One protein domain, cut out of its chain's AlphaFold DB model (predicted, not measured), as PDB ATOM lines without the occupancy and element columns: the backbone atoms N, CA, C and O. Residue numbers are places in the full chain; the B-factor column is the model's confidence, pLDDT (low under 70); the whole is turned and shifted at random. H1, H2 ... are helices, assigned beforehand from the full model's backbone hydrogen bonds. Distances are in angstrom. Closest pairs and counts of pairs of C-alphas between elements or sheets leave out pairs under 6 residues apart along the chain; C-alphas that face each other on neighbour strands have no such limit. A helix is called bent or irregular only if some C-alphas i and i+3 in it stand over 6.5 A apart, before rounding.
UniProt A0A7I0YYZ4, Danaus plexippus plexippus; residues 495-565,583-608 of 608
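What this domain is: This is residues 495 to 565 and 583 to 608 of the 608 residues of a protein of Danaus plexippus plexippus (UniProt A0A7I0YYZ4). H3, the longest helix, runs along an elongated body with H1 packed on one side and H6 on the other, while the short H4 reaches both H1 and H6. H2 crosses one end of the body, the loop of residues 533 to 550 reaches to the opposite end, and little H5 keeps clear of the other helices. The printed part has 97 residues with six named helices, H1 to H6 in order, no named strand, and the class all helix. It is compact, with a radius of gyration of the C-alphas of 14.4 A and spans of 46 by 27 by 25 A.

How they stand to each other: Begin with H1, residues 495 to 506; it only just touches H2, residues 509 to 514, only at the corner by their link, with 3 pairs of C-alphas within 8 A, the closest those of Arg 506 and Tyr 512 at 5.4 A. Next look at H3, residues 517 to 532: H1 touches it with residues 495 to 498 alone, closest C-alphas Val 495 and Tyr 528 at 5.9 A, a shallow tilt of 9 degrees, opposite ways. H3 and H4, residues 551 to 557, form a helical hairpin and only just touch, with 3 pairs of C-alphas within 8 A, the closest Val 529 and Trp 552 at 6.2 A. H1 touches H4 with residues 495 to 499 alone, closest C-alphas Val 495 and Trp 552 at 6.1 A. H6, residues 593 to 607, touches H3 at a steep tilt of 40 degrees, the same way, closest C-alphas Pro 522 and Ile 597 at 5.9 A. With residues 593 to 594 alone H6 touches H4, closest C-alphas Leu 556 and Val 594 at 6.3 A. H5, residues 583 to 586, touches no helix. Every O i to N i+4 pair is within hydrogen-bond range in H2 and H4, against 7 of 8 in H1, 8 of 12 in H3 and 8 of 11 in H6; H5 is too short for such a pair.

Where its parts are: Find C-alpha 495 at (-45.099, -9.338, 21.735), where H1 begins its 15.8 A. H3 runs 22.8 A from C-alpha 517 at (-54.853, -13.465, 32.764), with a kink of 28 degrees near residue 526. H6 runs 20.6 A to C-alpha 607 at (-46.136, -31.686, 12.538). H3 and H6 are irregular, only just: C-alphas 519 and 522 are 6.9 A apart, and 600 and 603 are 6.6 A apart.

The domain as a whole: The C-alphas farthest apart, Gly 510 and Glu 542, are 47.6 A apart. Residues 566 to 582 are not printed, and C-alphas 565 and 583 are 25.6 A apart across the cut. The link from H3 to H4 is long. The pLDDT is under 70 at residues 541 to 544, 561 to 565 and 608.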
ATOM      1  N   VAL A 495     -45.152  -8.464  20.544       94.31
ATOM      2  CA  VAL A 495     -45.099  -9.338  21.735       94.31
ATOM      3  C   VAL A 495     -44.589  -8.556  22.941       94.31
ATOM      4  O   VAL A 495     -45.185  -8.617  24.008       94.31
ATOM      5  N   GLN A 496     -43.527  -7.769  22.759       92.62
ATOM      6  CA  GLN A 496     -42.936  -6.969  23.826       92.62
ATOM      7  C   GLN A 496     -43.890  -5.892  24.351       92.62
ATOM      8  O   GLN A 496     -44.007  -5.718  25.562       92.62
ATOM      9  N   GLY A 497     -44.616  -5.197  23.469       92.12
ATOM     10  CA  GLY A 497     -45.618  -4.210  23.875       92.12
ATOM     11  C   GLY A 497     -46.711  -4.827  24.751       92.12
ATOM     12  O   GLY A 497     -47.010  -4.306  25.833       92.12
ATOM     13  N   VAL A 498     -47.239  -5.981  24.327       94.88
ATOM     14  CA  VAL A 498     -48.289  -6.708  25.053       94.88
ATOM     15  C   VAL A 498     -47.768  -7.284  26.366       94.88
ATOM     16  O   VAL A 498     -48.345  -7.024  27.424       94.88
ATOM     17  N   CYS A 499     -46.633  -7.984  26.338       93.62
ATOM     18  CA  CYS A 499     -45.956  -8.490  27.530       93.62
ATOM     19  C   CYS A 499     -45.692  -7.372  28.540       93.62
ATOM     20  O   CYS A 499     -45.974  -7.532  29.723       93.62
ATOM     21  N   GLY A 500     -45.247  -6.206  28.082       90.62
ATOM     22  CA  GLY A 500     -44.997  -5.046  28.922       90.62
ATOM     23  C   GLY A 500     -46.239  -4.484  29.625       90.62
ATOM     24  O   GLY A 500     -46.173  -3.997  30.761       90.62
ATOM     25  N   ARG A 501     -47.407  -4.536  28.978       91.44
ATOM     26  CA  ARG A 501     -48.692  -4.145  29.587       91.44
ATOM     27  C   ARG A 501     -49.199  -5.224  30.547       91.44
ATOM     28  O   ARG A 501     -49.586  -4.898  31.670       91.44
ATOM     29  N   MET A 502     -49.095  -6.493  30.166       92.56
ATOM     30  CA  MET A 502     -49.498  -7.630  31.000       92.56
ATOM     31  C   MET A 502     -48.613  -7.782  32.244       92.56
ATOM     32  O   MET A 502     -49.118  -8.030  33.335       92.56
ATOM     33  N   ALA A 503     -47.309  -7.525  32.135       90.12
ATOM     34  CA  ALA A 503     -46.381  -7.530  33.264       90.12
ATOM     35  C   ALA A 503     -46.728  -6.444  34.297       90.12
ATOM     36  O   ALA A 503     -46.604  -6.662  35.504       90.12
ATOM     37  N   ARG A 504     -47.222  -5.278  33.852       88.50
ATOM     38  CA  ARG A 504     -47.740  -4.241  34.761       88.50
ATOM     39  C   ARG A 504     -48.995  -4.705  35.494       88.50
ATOM     40  O   ARG A 504     -49.105  -4.455  36.695       88.50
ATOM     41  N   LEU A 505     -49.898  -5.403  34.807       89.31
ATOM     42  CA  LEU A 505     -51.093  -5.987  35.418       89.31
ATOM     43  C   LEU A 505     -50.729  -7.062  36.454       89.31
ATOM     44  O   LEU A 505     -51.253  -7.047  37.569       89.31
ATOM     45  N   ARG A 506     -49.744  -7.909  36.136       89.44
ATOM     46  CA  ARG A 506     -49.216  -8.974  37.002       89.44
ATOM     47  C   ARG A 506     -48.688  -8.478  38.351       89.44
ATOM     48  O   ARG A 506     -48.788  -9.198  39.344       89.44
ATOM     49  N   ARG A 507     -48.209  -7.227  38.446       86.31
ATOM     50  CA  ARG A 507     -47.814  -6.606  39.734       86.31
ATOM     51  C   ARG A 507     -48.963  -6.576  40.746       86.31
ATOM     52  O   ARG A 507     -48.730  -6.556  41.950       86.31
ATOM     53  N   THR A 508     -50.207  -6.583  40.271       86.88
ATOM     54  CA  THR A 508     -51.401  -6.688  41.114       86.88
ATOM     55  C   THR A 508     -51.892  -8.135  41.107       86.88
ATOM     56  O   THR A 508     -52.857  -8.457  40.420       86.88
ATOM     57  N   ARG A 509     -51.227  -9.009  41.880       82.81
ATOM     58  CA  ARG A 509     -51.469 -10.468  41.874       82.81
ATOM     59  C   ARG A 509     -52.944 -10.870  41.992       82.81
ATOM     60  O   ARG A 509     -53.368 -11.746  41.248       82.81
ATOM     61  N   GLY A 510     -53.714 -10.216  42.867       87.88
ATOM     62  CA  GLY A 510     -55.152 -10.485  43.020       87.88
ATOM     63  C   GLY A 510     -55.911 -10.275  41.711       87.88
ATOM     64  O   GLY A 510     -56.430 -11.225  41.150       87.88
ATOM     65  N   LEU A 511     -55.839  -9.066  41.144       89.75
ATOM     66  CA  LEU A 511     -56.506  -8.734  39.882       89.75
ATOM     67  C   LEU A 511     -56.063  -9.636  38.718       89.75
ATOM     68  O   LEU A 511     -56.891 -10.043  37.913       89.75
ATOM     69  N   TYR A 512     -54.768  -9.949  38.624       91.94
ATOM     70  CA  TYR A 512     -54.231 -10.814  37.568       91.94
ATOM     71  C   TYR A 512     -54.789 -12.244  37.646       91.94
ATOM     72  O   TYR A 512     -55.133 -12.836  36.622       91.94
ATOM     73  N   THR A 513     -54.898 -12.777  38.867       91.75
ATOM     74  CA  THR A 513     -55.423 -14.124  39.131       91.75
ATOM     75  C   THR A 513     -56.939 -14.163  38.955       91.75
ATOM     76  O   THR A 513     -57.440 -15.029  38.244       91.75
ATOM     77  N   ASP A 514     -57.655 -13.188  39.519       91.31
ATOM     78  CA  ASP A 514     -59.117 -13.086  39.460       91.31
ATOM     79  C   ASP A 514     -59.628 -12.896  38.022       91.31
ATOM     80  O   ASP A 514     -60.703 -13.377  37.671       91.31
ATOM     81  N   ALA A 515     -58.850 -12.217  37.171       91.12
ATOM     82  CA  ALA A 515     -59.153 -12.039  35.752       91.12
ATOM     83  C   ALA A 515     -58.610 -13.173  34.858       91.12
ATOM     84  O   ALA A 515     -58.688 -13.072  33.635       91.12
ATOM     85  N   TYR A 516     -58.050 -14.241  35.445       93.38
ATOM     86  CA  TYR A 516     -57.522 -15.413  34.735       93.38
ATOM     87  C   TYR A 516     -56.492 -15.077  33.644       93.38
ATOM     88  O   TYR A 516     -56.361 -15.796  32.651       93.38
ATOM     89  N   VAL A 517     -55.727 -13.993  33.822       93.38
ATOM     90  CA  VAL A 517     -54.853 -13.465  32.764       93.38
ATOM     91  C   VAL A 517     -53.799 -14.489  32.363       93.38
ATOM     92  O   VAL A 517     -53.604 -14.695  31.172       93.38
ATOM     93  N   ALA A 518     -53.211 -15.210  33.322       92.56
ATOM     94  CA  ALA A 518     -52.228 -16.262  33.052       92.56
ATOM     95  C   ALA A 518     -52.730 -17.340  32.078       92.56
ATOM     96  O   ALA A 518     -51.994 -17.821  31.222       92.56
ATOM     97  N   GLN A 519     -54.013 -17.702  32.179       92.69
ATOM     98  CA  GLN A 519     -54.625 -18.737  31.342       92.69
ATOM     99  C   GLN A 519     -54.923 -18.224  29.928       92.69
ATOM    100  O   GLN A 519     -54.887 -18.979  28.954       92.69
ATOM    101  N   CYS A 520     -55.222 -16.930  29.808       94.12
ATOM    102  CA  CYS A 520     -55.538 -16.277  28.543       94.12
ATOM    103  C   CYS A 520     -54.294 -15.742  27.827       94.12
ATOM    104  O   CYS A 520     -54.312 -15.594  26.606       94.12
ATOM    105  N   LEU A 521     -53.204 -15.487  28.551       95.12
ATOM    106  CA  LEU A 521     -51.995 -14.862  28.026       95.12
ATOM    107  C   LEU A 521     -51.396 -15.625  26.831       95.12
ATOM    108  O   LEU A 521     -51.129 -14.974  25.819       95.12
ATOM    109  N   PRO A 522     -51.271 -16.970  26.840       95.75
ATOM    110  CA  PRO A 522     -50.821 -17.699  25.657       95.75
ATOM    111  C   PRO A 522     -51.707 -17.453  24.429       95.75
ATOM    112  O   PRO A 522     -51.202 -17.330  23.317       95.75
ATOM    113  N   LYS A 523     -53.029 -17.330  24.611       95.19
ATOM    114  CA  LYS A 523     -53.971 -17.077  23.509       95.19
ATOM    115  C   LYS A 523     -53.812 -15.669  22.938       95.19
ATOM    116  O   LYS A 523     -53.877 -15.506  21.728       95.19
ATOM    117  N   LEU A 524     -53.566 -14.681  23.799       96.25
ATOM    118  CA  LEU A 524     -53.331 -13.292  23.391       96.25
ATOM    119  C   LEU A 524     -51.982 -13.115  22.680       96.25
ATOM    120  O   LEU A 524     -51.862 -12.283  21.788       96.25
ATOM    121  N   LEU A 525     -50.965 -13.897  23.055       97.06
ATOM    122  CA  LEU A 525     -49.624 -13.804  22.468       97.06
ATOM    123  C   LEU A 525     -49.442 -14.679  21.220       97.06
ATOM    124  O   LEU A 525     -48.604 -14.364  20.373       97.06
ATOM    125  N   ALA A 526     -50.241 -15.737  21.060       96.88
ATOM    126  CA  ALA A 526     -50.152 -16.657  19.927       96.88
ATOM    127  C   ALA A 526     -50.192 -15.974  18.540       96.88
ATOM    128  O   ALA A 526     -49.376 -16.359  17.700       96.88
ATOM    129  N   PRO A 527     -51.047 -14.964  18.260       96.81
ATOM    130  CA  PRO A 527     -51.051 -14.271  16.968       96.81
ATOM    131  C   PRO A 527     -49.710 -13.612  16.627       96.81
ATOM    132  O   PRO A 527     -49.254 -13.688  15.491       96.81
ATOM    133  N   TYR A 528     -49.032 -13.027  17.612       96.75
ATOM    134  CA  TYR A 528     -47.739 -12.380  17.398       96.75
ATOM    135  C   TYR A 528     -46.606 -13.386  17.180       96.75
ATOM    136  O   TYR A 528     -45.701 -13.142  16.384       96.75
ATOM    137  N   VAL A 529     -46.654 -14.532  17.864       96.69
ATOM    138  CA  VAL A 529     -45.702 -15.625  17.622       96.69
ATOM    139  C   VAL A 529     -45.920 -16.192  16.219       96.69
ATOM    140  O   VAL A 529     -44.973 -16.314  15.448       96.69
ATOM    141  N   ARG A 530     -47.176 -16.444  15.829       95.88
ATOM    142  CA  ARG A 530     -47.542 -16.865  14.466       95.88
ATOM    143  C   ARG A 530     -47.066 -15.875  13.407       95.88
ATOM    144  O   ARG A 530     -46.557 -16.304  12.380       95.88
ATOM    145  N   HIS A 531     -47.180 -14.574  13.677       95.62
ATOM    146  CA  HIS A 531     -46.697 -13.506  12.799       95.62
ATOM    147  C   HIS A 531     -45.185 -13.581  12.538       95.62
ATOM    148  O   HIS A 531     -44.766 -13.479  11.386       95.62
ATOM    149  N   GLN A 532     -44.373 -13.851  13.565       93.44
ATOM    150  CA  GLN A 532     -42.926 -14.054  13.386       93.44
ATOM    151  C   GLN A 532     -42.596 -15.376  12.672       93.44
ATOM    152  O   GLN A 532     -41.585 -15.467  11.981       93.44
ATOM    153  N   LEU A 533     -43.470 -16.381  12.778       93.25
ATOM    154  CA  LEU A 533     -43.274 -17.713  12.202       93.25
ATOM    155  C   LEU A 533     -43.920 -17.915  10.817       93.25
ATOM    156  O   LEU A 533     -43.940 -19.043  10.329       93.25
ATOM    157  N   ILE A 534     -44.443 -16.871  10.156       93.44
ATOM    158  CA  ILE A 534     -45.150 -17.006   8.859       93.44
ATOM    159  C   ILE A 534     -44.294 -17.727   7.809       93.44
ATOM    160  O   ILE A 534     -44.792 -18.609   7.115       93.44
ATOM    161  N   LEU A 535     -43.022 -17.334   7.690       91.38
ATOM    162  CA  LEU A 535     -42.066 -17.876   6.715       91.38
ATOM    163  C   LEU A 535     -41.056 -18.843   7.349       91.38
ATOM    164  O   LEU A 535     -40.100 -19.248   6.690       91.38
ATOM    165  N   TRP A 536     -41.232 -19.187   8.626       90.88
ATOM    166  CA  TRP A 536     -40.316 -20.079   9.322       90.88
ATOM    167  C   TRP A 536     -40.522 -21.519   8.851       90.88
ATOM    168  O   TRP A 536     -41.633 -22.047   8.908       90.88
ATOM    169  N   ASN A 537     -39.441 -22.151   8.392       85.44
ATOM    170  CA  ASN A 537     -39.437 -23.545   7.975       85.44
ATOM    171  C   ASN A 537     -38.362 -24.324   8.753       85.44
ATOM    172  O   ASN A 537     -37.183 -24.225   8.403       85.44
ATOM    173  N   PRO A 538     -38.753 -25.146   9.742       81.38
ATOM    174  CA  PRO A 538     -37.815 -25.888  10.581       81.38
ATOM    175  C   PRO A 538     -37.037 -26.981   9.829       81.38
ATOM    176  O   PRO A 538     -36.073 -27.516  10.368       81.38
ATOM    177  N   LEU A 539     -37.457 -27.338   8.610       78.25
ATOM    178  CA  LEU A 539     -36.838 -28.381   7.785       78.25
ATOM    179  C   LEU A 539     -35.945 -27.819   6.665       78.25
ATOM    180  O   LEU A 539     -35.434 -28.588   5.856       78.25
ATOM    181  N   ALA A 540     -35.804 -26.494   6.552       74.94
ATOM    182  CA  ALA A 540     -34.901 -25.885   5.579       74.94
ATOM    183  C   ALA A 540     -33.474 -25.803   6.146       74.94
ATOM    184  O   ALA A 540     -33.284 -25.297   7.242       74.94
ATOM    185  N   ASP A 541     -32.463 -26.250   5.399       60.25
ATOM    186  CA  ASP A 541     -31.078 -26.279   5.899       60.25
ATOM    187  C   ASP A 541     -30.349 -24.920   5.812       60.25
ATOM    188  O   ASP A 541     -29.435 -24.665   6.591       60.25
ATOM    189  N   GLU A 542     -30.725 -24.038   4.874       61.03
ATOM    190  CA  GLU A 542     -29.976 -22.793   4.588       61.03
ATOM    191  C   GLU A 542     -30.603 -21.522   5.205       61.03
ATOM    192  O   GLU A 542     -29.876 -20.578   5.507       61.03
ATOM    193  N   ASP A 543     -31.919 -21.513   5.457       61.59
ATOM    194  CA  ASP A 543     -32.689 -20.320   5.880       61.59
ATOM    195  C   ASP A 543     -33.335 -20.458   7.277       61.59
ATOM    196  O   ASP A 543     -34.202 -19.665   7.654       61.59
ATOM    197  N   ASN A 544     -32.977 -21.489   8.045       69.62
ATOM    198  CA  ASN A 544     -33.633 -21.781   9.317       69.62
ATOM    199  C   ASN A 544     -32.920 -21.086  10.483       69.62
ATOM    200  O   ASN A 544     -31.868 -21.514  10.956       69.62
ATOM    201  N   GLU A 545     -33.505 -19.982  10.939       78.81
ATOM    202  CA  GLU A 545     -33.134 -19.362  12.205       78.81
ATOM    203  C   GLU A 545     -33.733 -20.166  13.367       78.81
ATOM    204  O   GLU A 545     -34.939 -20.428  13.396       78.81
ATOM    205  N   ASP A 546     -32.896 -20.541  14.341       86.56
ATOM    206  CA  ASP A 546     -33.368 -21.162  15.580       86.56
ATOM    207  C   ASP A 546     -34.411 -20.252  16.233       86.56
ATOM    208  O   ASP A 546     -34.125 -19.091  16.537       86.56
ATOM    209  N   TYR A 547     -35.607 -20.776  16.512       87.88
ATOM    210  CA  TYR A 547     -36.681 -19.969  17.099       87.88
ATOM    211  C   TYR A 547     -36.291 -19.361  18.459       87.88
ATOM    212  O   TYR A 547     -36.821 -18.324  18.846       87.88
ATOM    213  N   GLU A 548     -35.320 -19.953  19.162       90.12
ATOM    214  CA  GLU A 548     -34.759 -19.420  20.409       90.12
ATOM    215  C   GLU A 548     -34.043 -18.069  20.225       90.12
ATOM    216  O   GLU A 548     -33.919 -17.279  21.166       90.12
ATOM    217  N   LYS A 549     -33.575 -17.775  19.007       90.12
ATOM    218  CA  LYS A 549     -32.952 -16.494  18.650       90.12
ATOM    219  C   LYS A 549     -33.984 -15.422  18.310       90.12
ATOM    220  O   LYS A 549     -33.635 -14.241  18.356       90.12
ATOM    221  N   MET A 550     -35.233 -15.797  18.050       91.50
ATOM    222  CA  MET A 550     -36.288 -14.849  17.710       91.50
ATOM    223  C   MET A 550     -36.703 -14.000  18.916       91.50
ATOM    224  O   MET A 550     -36.639 -14.422  20.076       91.50
ATOM    225  N   ASP A 551     -37.167 -12.786  18.634       90.62
ATOM    226  CA  ASP A 551     -37.511 -11.805  19.665       90.62
ATOM    227  C   ASP A 551     -38.690 -12.251  20.529       90.62
ATOM    228  O   ASP A 551     -38.711 -11.973  21.731       90.62
ATOM    229  N   TRP A 552     -39.654 -12.980  19.952       94.31
ATOM    230  CA  TRP A 552     -40.777 -13.513  20.721       94.31
ATOM    231  C   TRP A 552     -40.294 -14.444  21.840       94.31
ATOM    232  O   TRP A 552     -40.717 -14.277  22.982       94.31
ATOM    233  N   TYR A 553     -39.370 -15.368  21.554       95.25
ATOM    234  CA  TYR A 553     -38.900 -16.348  22.532       95.25
ATOM    235  C   TYR A 553     -38.130 -15.665  23.659       95.25
ATOM    236  O   TYR A 553     -38.438 -15.858  24.836       95.25
ATOM    237  N   LYS A 554     -37.193 -14.778  23.304       92.56
ATOM    238  CA  LYS A 554     -36.440 -13.966  24.271       92.56
ATOM    239  C   LYS A 554     -37.368 -13.139  25.163       92.56
ATOM    240  O   LYS A 554     -37.138 -13.052  26.368       92.56
ATOM    241  N   CYS A 555     -38.418 -12.549  24.593       92.38
ATOM    242  CA  CYS A 555     -39.398 -11.767  25.341       92.38
ATOM    243  C   CYS A 555     -40.169 -12.630  26.351       92.38
ATOM    244  O   CYS A 555     -40.252 -12.262  27.522       92.38
ATOM    245  N   LEU A 556     -40.683 -13.793  25.931       93.69
ATOM    246  CA  LEU A 556     -41.447 -14.680  26.815       93.69
ATOM    247  C   LEU A 556     -40.581 -15.325  27.901       93.69
ATOM    248  O   LEU A 556     -41.016 -15.412  29.043       93.69
ATOM    249  N   MET A 557     -39.346 -15.719  27.584       90.12
ATOM    250  CA  MET A 557     -38.411 -16.276  28.570       90.12
ATOM    251  C   MET A 557     -38.053 -15.277  29.676       90.12
ATOM    252  O   MET A 557     -37.745 -15.665  30.801       90.12
ATOM    253  N   MET A 558     -38.099 -13.981  29.365       86.75
ATOM    254  CA  MET A 558     -37.851 -12.910  30.329       86.75
ATOM    255  C   MET A 558     -39.137 -12.357  30.963       86.75
ATOM    256  O   MET A 558     -39.056 -11.458  31.809       86.75
ATOM    257  N   TYR A 559     -40.309 -12.878  30.585       88.50
ATOM    258  CA  TYR A 559     -41.592 -12.446  31.119       88.50
ATOM    259  C   TYR A 559     -41.669 -12.734  32.622       88.50
ATOM    260  O   TYR A 559     -41.382 -13.834  33.077       88.50
ATOM    261  N   GLY A 560     -42.005 -11.720  33.419       76.62
ATOM    262  CA  GLY A 560     -42.055 -11.837  34.881       76.62
ATOM    263  C   GLY A 560     -40.693 -11.801  35.594       76.62
ATOM    264  O   GLY A 560     -40.672 -11.525  36.791       76.62
ATOM    265  N   CYS A 561     -39.575 -11.978  34.880       69.12
ATOM    266  CA  CYS A 561     -38.213 -11.974  35.435       69.12
ATOM    267  C   CYS A 561     -37.592 -10.572  35.547       69.12
ATOM    268  O   CYS A 561     -36.705 -10.343  36.367       69.12
ATOM    269  N   LYS A 562     -38.025  -9.615  34.716       56.19
ATOM    270  CA  LYS A 562     -37.556  -8.222  34.752       56.19
ATOM    271  C   LYS A 562     -38.742  -7.288  34.943       56.19
ATOM    272  O   LYS A 562     -39.757  -7.410  34.261       56.19
ATOM    273  N   SER A 563     -38.598  -6.305  35.831       49.91
ATOM    274  CA  SER A 563     -39.463  -5.126  35.802       49.91
ATOM    275  C   SER A 563     -39.153  -4.383  34.503       49.91
ATOM    276  O   SER A 563     -38.194  -3.615  34.445       49.91
ATOM    277  N   GLU A 564     -39.884  -4.679  33.425       45.38
ATOM    278  CA  GLU A 564     -39.696  -3.981  32.156       45.38
ATOM    279  C   GLU A 564     -39.928  -2.482  32.375       45.38
ATOM    280  O   GLU A 564     -41.047  -2.016  32.620       45.38
ATOM    281  N   ARG A 565     -38.833  -1.717  32.312       40.94
ATOM    282  CA  ARG A 565     -38.854  -0.261  32.207       40.94
ATOM    283  C   ARG A 565     -39.277   0.080  30.784       40.94
ATOM    284  O   ARG A 565     -38.446   0.306  29.913       40.94
ATOM    285  N   LEU A 583     -39.517 -22.105  45.304       74.25
ATOM    286  CA  LEU A 583     -40.947 -22.020  45.613       74.25
ATOM    287  C   LEU A 583     -41.645 -20.894  44.837       74.25
ATOM    288  O   LEU A 583     -42.729 -21.105  44.307       74.25
ATOM    289  N   ALA A 584     -41.016 -19.720  44.709       75.31
ATOM    290  CA  ALA A 584     -41.595 -18.605  43.957       75.31
ATOM    291  C   ALA A 584     -41.714 -18.896  42.454       75.31
ATOM    292  O   ALA A 584     -42.647 -18.403  41.825       75.31
ATOM    293  N   VAL A 585     -40.795 -19.691  41.895       77.50
ATOM    294  CA  VAL A 585     -40.864 -20.156  40.500       77.50
ATOM    295  C   VAL A 585     -41.942 -21.222  40.338       77.50
ATOM    296  O   VAL A 585     -42.708 -21.179  39.380       77.50
ATOM    297  N   ARG A 586     -42.036 -22.168  41.281       80.88
ATOM    298  CA  ARG A 586     -43.039 -23.238  41.233       80.88
ATOM    299  C   ARG A 586     -44.468 -22.705  41.327       80.88
ATOM    300  O   ARG A 586     -45.354 -23.222  40.658       80.88
ATOM    301  N   ASP A 587     -44.670 -21.675  42.140       83.62
ATOM    302  CA  ASP A 587     -45.974 -21.048  42.354       83.62
ATOM    303  C   ASP A 587     -46.241 -19.898  41.355       83.62
ATOM    304  O   ASP A 587     -47.190 -19.126  41.524       83.62
ATOM    305  N   ASP A 588     -45.403 -19.744  40.321       86.38
ATOM    306  CA  ASP A 588     -45.608 -18.746  39.277       86.38
ATOM    307  C   ASP A 588     -46.793 -19.144  38.373       86.38
ATOM    308  O   ASP A 588     -46.722 -20.169  37.689       86.38
ATOM    309  N   PRO A 589     -47.870 -18.334  38.296       87.56
ATOM    310  CA  PRO A 589     -49.012 -18.658  37.444       87.56
ATOM    311  C   PRO A 589     -48.669 -18.679  35.945       87.56
ATOM    312  O   PRO A 589     -49.391 -19.309  35.176       87.56
ATOM    313  N   ASP A 590     -47.580 -18.026  35.524       91.69
ATOM    314  CA  ASP A 590     -47.153 -17.934  34.123       91.69
ATOM    315  C   ASP A 590     -46.002 -18.902  33.781       91.69
ATOM    316  O   ASP A 590     -45.459 -18.842  32.678       91.69
ATOM    317  N   LEU A 591     -45.645 -19.835  34.678       89.81
ATOM    318  CA  LEU A 591     -44.564 -20.814  34.463       89.81
ATOM    319  C   LEU A 591     -44.727 -21.604  33.151       89.81
ATOM    320  O   LEU A 591     -43.754 -21.930  32.473       89.81
ATOM    321  N   LEU A 592     -45.975 -21.901  32.781       91.25
ATOM    322  CA  LEU A 592     -46.312 -22.675  31.586       91.25
ATOM    323  C   LEU A 592     -46.486 -21.817  30.327       91.25
ATOM    324  O   LEU A 592     -46.854 -22.365  29.290       91.25
ATOM    325  N   LEU A 593     -46.213 -20.510  30.367       94.12
ATOM    326  CA  LEU A 593     -46.420 -19.615  29.225       94.12
ATOM    327  C   LEU A 593     -45.644 -20.072  27.982       94.12
ATOM    328  O   LEU A 593     -46.243 -20.310  26.933       94.12
ATOM    329  N   VAL A 594     -44.324 -20.238  28.105       94.75
ATOM    330  CA  VAL A 594     -43.460 -20.663  26.991       94.75
ATOM    331  C   VAL A 594     -43.784 -22.092  26.534       94.75
ATOM    332  O   VAL A 594     -44.051 -22.258  25.342       94.75
ATOM    333  N   PRO A 595     -43.862 -23.108  27.424       94.94
ATOM    334  CA  PRO A 595     -44.279 -24.454  27.028       94.94
ATOM    335  C   PRO A 595     -45.622 -24.487  26.289       94.94
ATOM    336  O   PRO A 595     -45.747 -25.168  25.276       94.94
ATOM    337  N   THR A 596     -46.611 -23.712  26.748       95.88
ATOM    338  CA  THR A 596     -47.940 -23.658  26.117       95.88
ATOM    339  C   THR A 596     -47.878 -23.026  24.730       95.88
ATOM    340  O   THR A 596     -48.521 -23.517  23.807       95.88
ATOM    341  N   ILE A 597     -47.104 -21.954  24.549       96.62
ATOM    342  CA  ILE A 597     -46.906 -21.338  23.229       96.62
ATOM    343  C   ILE A 597     -46.210 -22.310  22.273       96.62
ATOM    344  O   ILE A 597     -46.639 -22.444  21.127       96.62
ATOM    345  N   ILE A 598     -45.177 -23.017  22.735       95.12
ATOM    346  CA  ILE A 598     -44.483 -24.022  21.923       95.12
ATOM    347  C   ILE A 598     -45.464 -25.121  21.497       95.12
ATOM    348  O   ILE A 598     -45.577 -25.398  20.304       95.12
ATOM    349  N   ASP A 599     -46.230 -25.677  22.440       95.06
ATOM    350  CA  ASP A 599     -47.226 -26.723  22.179       95.06
ATOM    351  C   ASP A 599     -48.320 -26.276  21.198       95.06
ATOM    352  O   ASP A 599     -48.686 -27.011  20.282       95.06
ATOM    353  N   LYS A 600     -48.843 -25.056  21.358       94.06
ATOM    354  CA  LYS A 600     -50.000 -24.573  20.587       94.06
ATOM    355  C   LYS A 600     -49.653 -23.890  19.270       94.06
ATOM    356  O   LYS A 600     -50.532 -23.786  18.418       94.06
ATOM    357  N   VAL A 601     -48.428 -23.394  19.102       94.38
ATOM    358  CA  VAL A 601     -48.043 -22.587  17.932       94.38
ATOM    359  C   VAL A 601     -46.880 -23.201  17.166       94.38
ATOM    360  O   VAL A 601     -46.966 -23.337  15.947       94.38
ATOM    361  N   VAL A 602     -45.807 -23.584  17.859       92.62
ATOM    362  CA  VAL A 602     -44.566 -24.038  17.213       92.62
ATOM    363  C   VAL A 602     -44.686 -25.493  16.750       92.62
ATOM    364  O   VAL A 602     -44.422 -25.786  15.587       92.62
ATOM    365  N   LEU A 603     -45.139 -26.406  17.617       91.12
ATOM    366  CA  LEU A 603     -45.263 -27.830  17.276       91.12
ATOM    367  C   LEU A 603     -46.226 -28.110  16.106       91.12
ATOM    368  O   LEU A 603     -45.875 -28.926  15.247       91.12
ATOM    369  N   PRO A 604     -47.391 -27.439  15.982       89.69
ATOM    370  CA  PRO A 604     -48.270 -27.621  14.827       89.69
ATOM    371  C   PRO A 604     -47.619 -27.254  13.490       89.69
ATOM    372  O   PRO A 604     -47.988 -27.829  12.477       89.69
ATOM    373  N   LYS A 605     -46.632 -26.344  13.472       83.12
ATOM    374  CA  LYS A 605     -45.878 -25.978  12.255       83.12
ATOM    375  C   LYS A 605     -44.809 -27.009  11.874       83.12
ATOM    376  O   LYS A 605     -44.336 -27.004  10.746       83.12
ATOM    377  N   ILE A 606     -44.395 -27.849  12.824       80.00
ATOM    378  CA  ILE A 606     -43.438 -28.940  12.592       80.00
ATOM    379  C   ILE A 606     -44.178 -30.213  12.156       80.00
ATOM    380  O   ILE A 606     -43.659 -30.998  11.367       80.00
ATOM    381  N   THR A 607     -45.374 -30.438  12.706       71.88
ATOM    382  CA  THR A 607     -46.136 -31.686  12.538       71.88
ATOM    383  C   THR A 607     -47.190 -31.640  11.431       71.88
ATOM    384  O   THR A 607     -47.560 -32.705  10.934       71.88
ATOM    385  N   GLY A 608     -47.670 -30.452  11.044       55.16
ATOM    386  CA  GLY A 608     -48.641 -30.236   9.962       55.16
ATOM    387  C   GLY A 608     -48.044 -29.488   8.782       55.16
ATOM    388  O   GLY A 608     -48.520 -29.740   7.649       55.16
TER     389      GLY A 608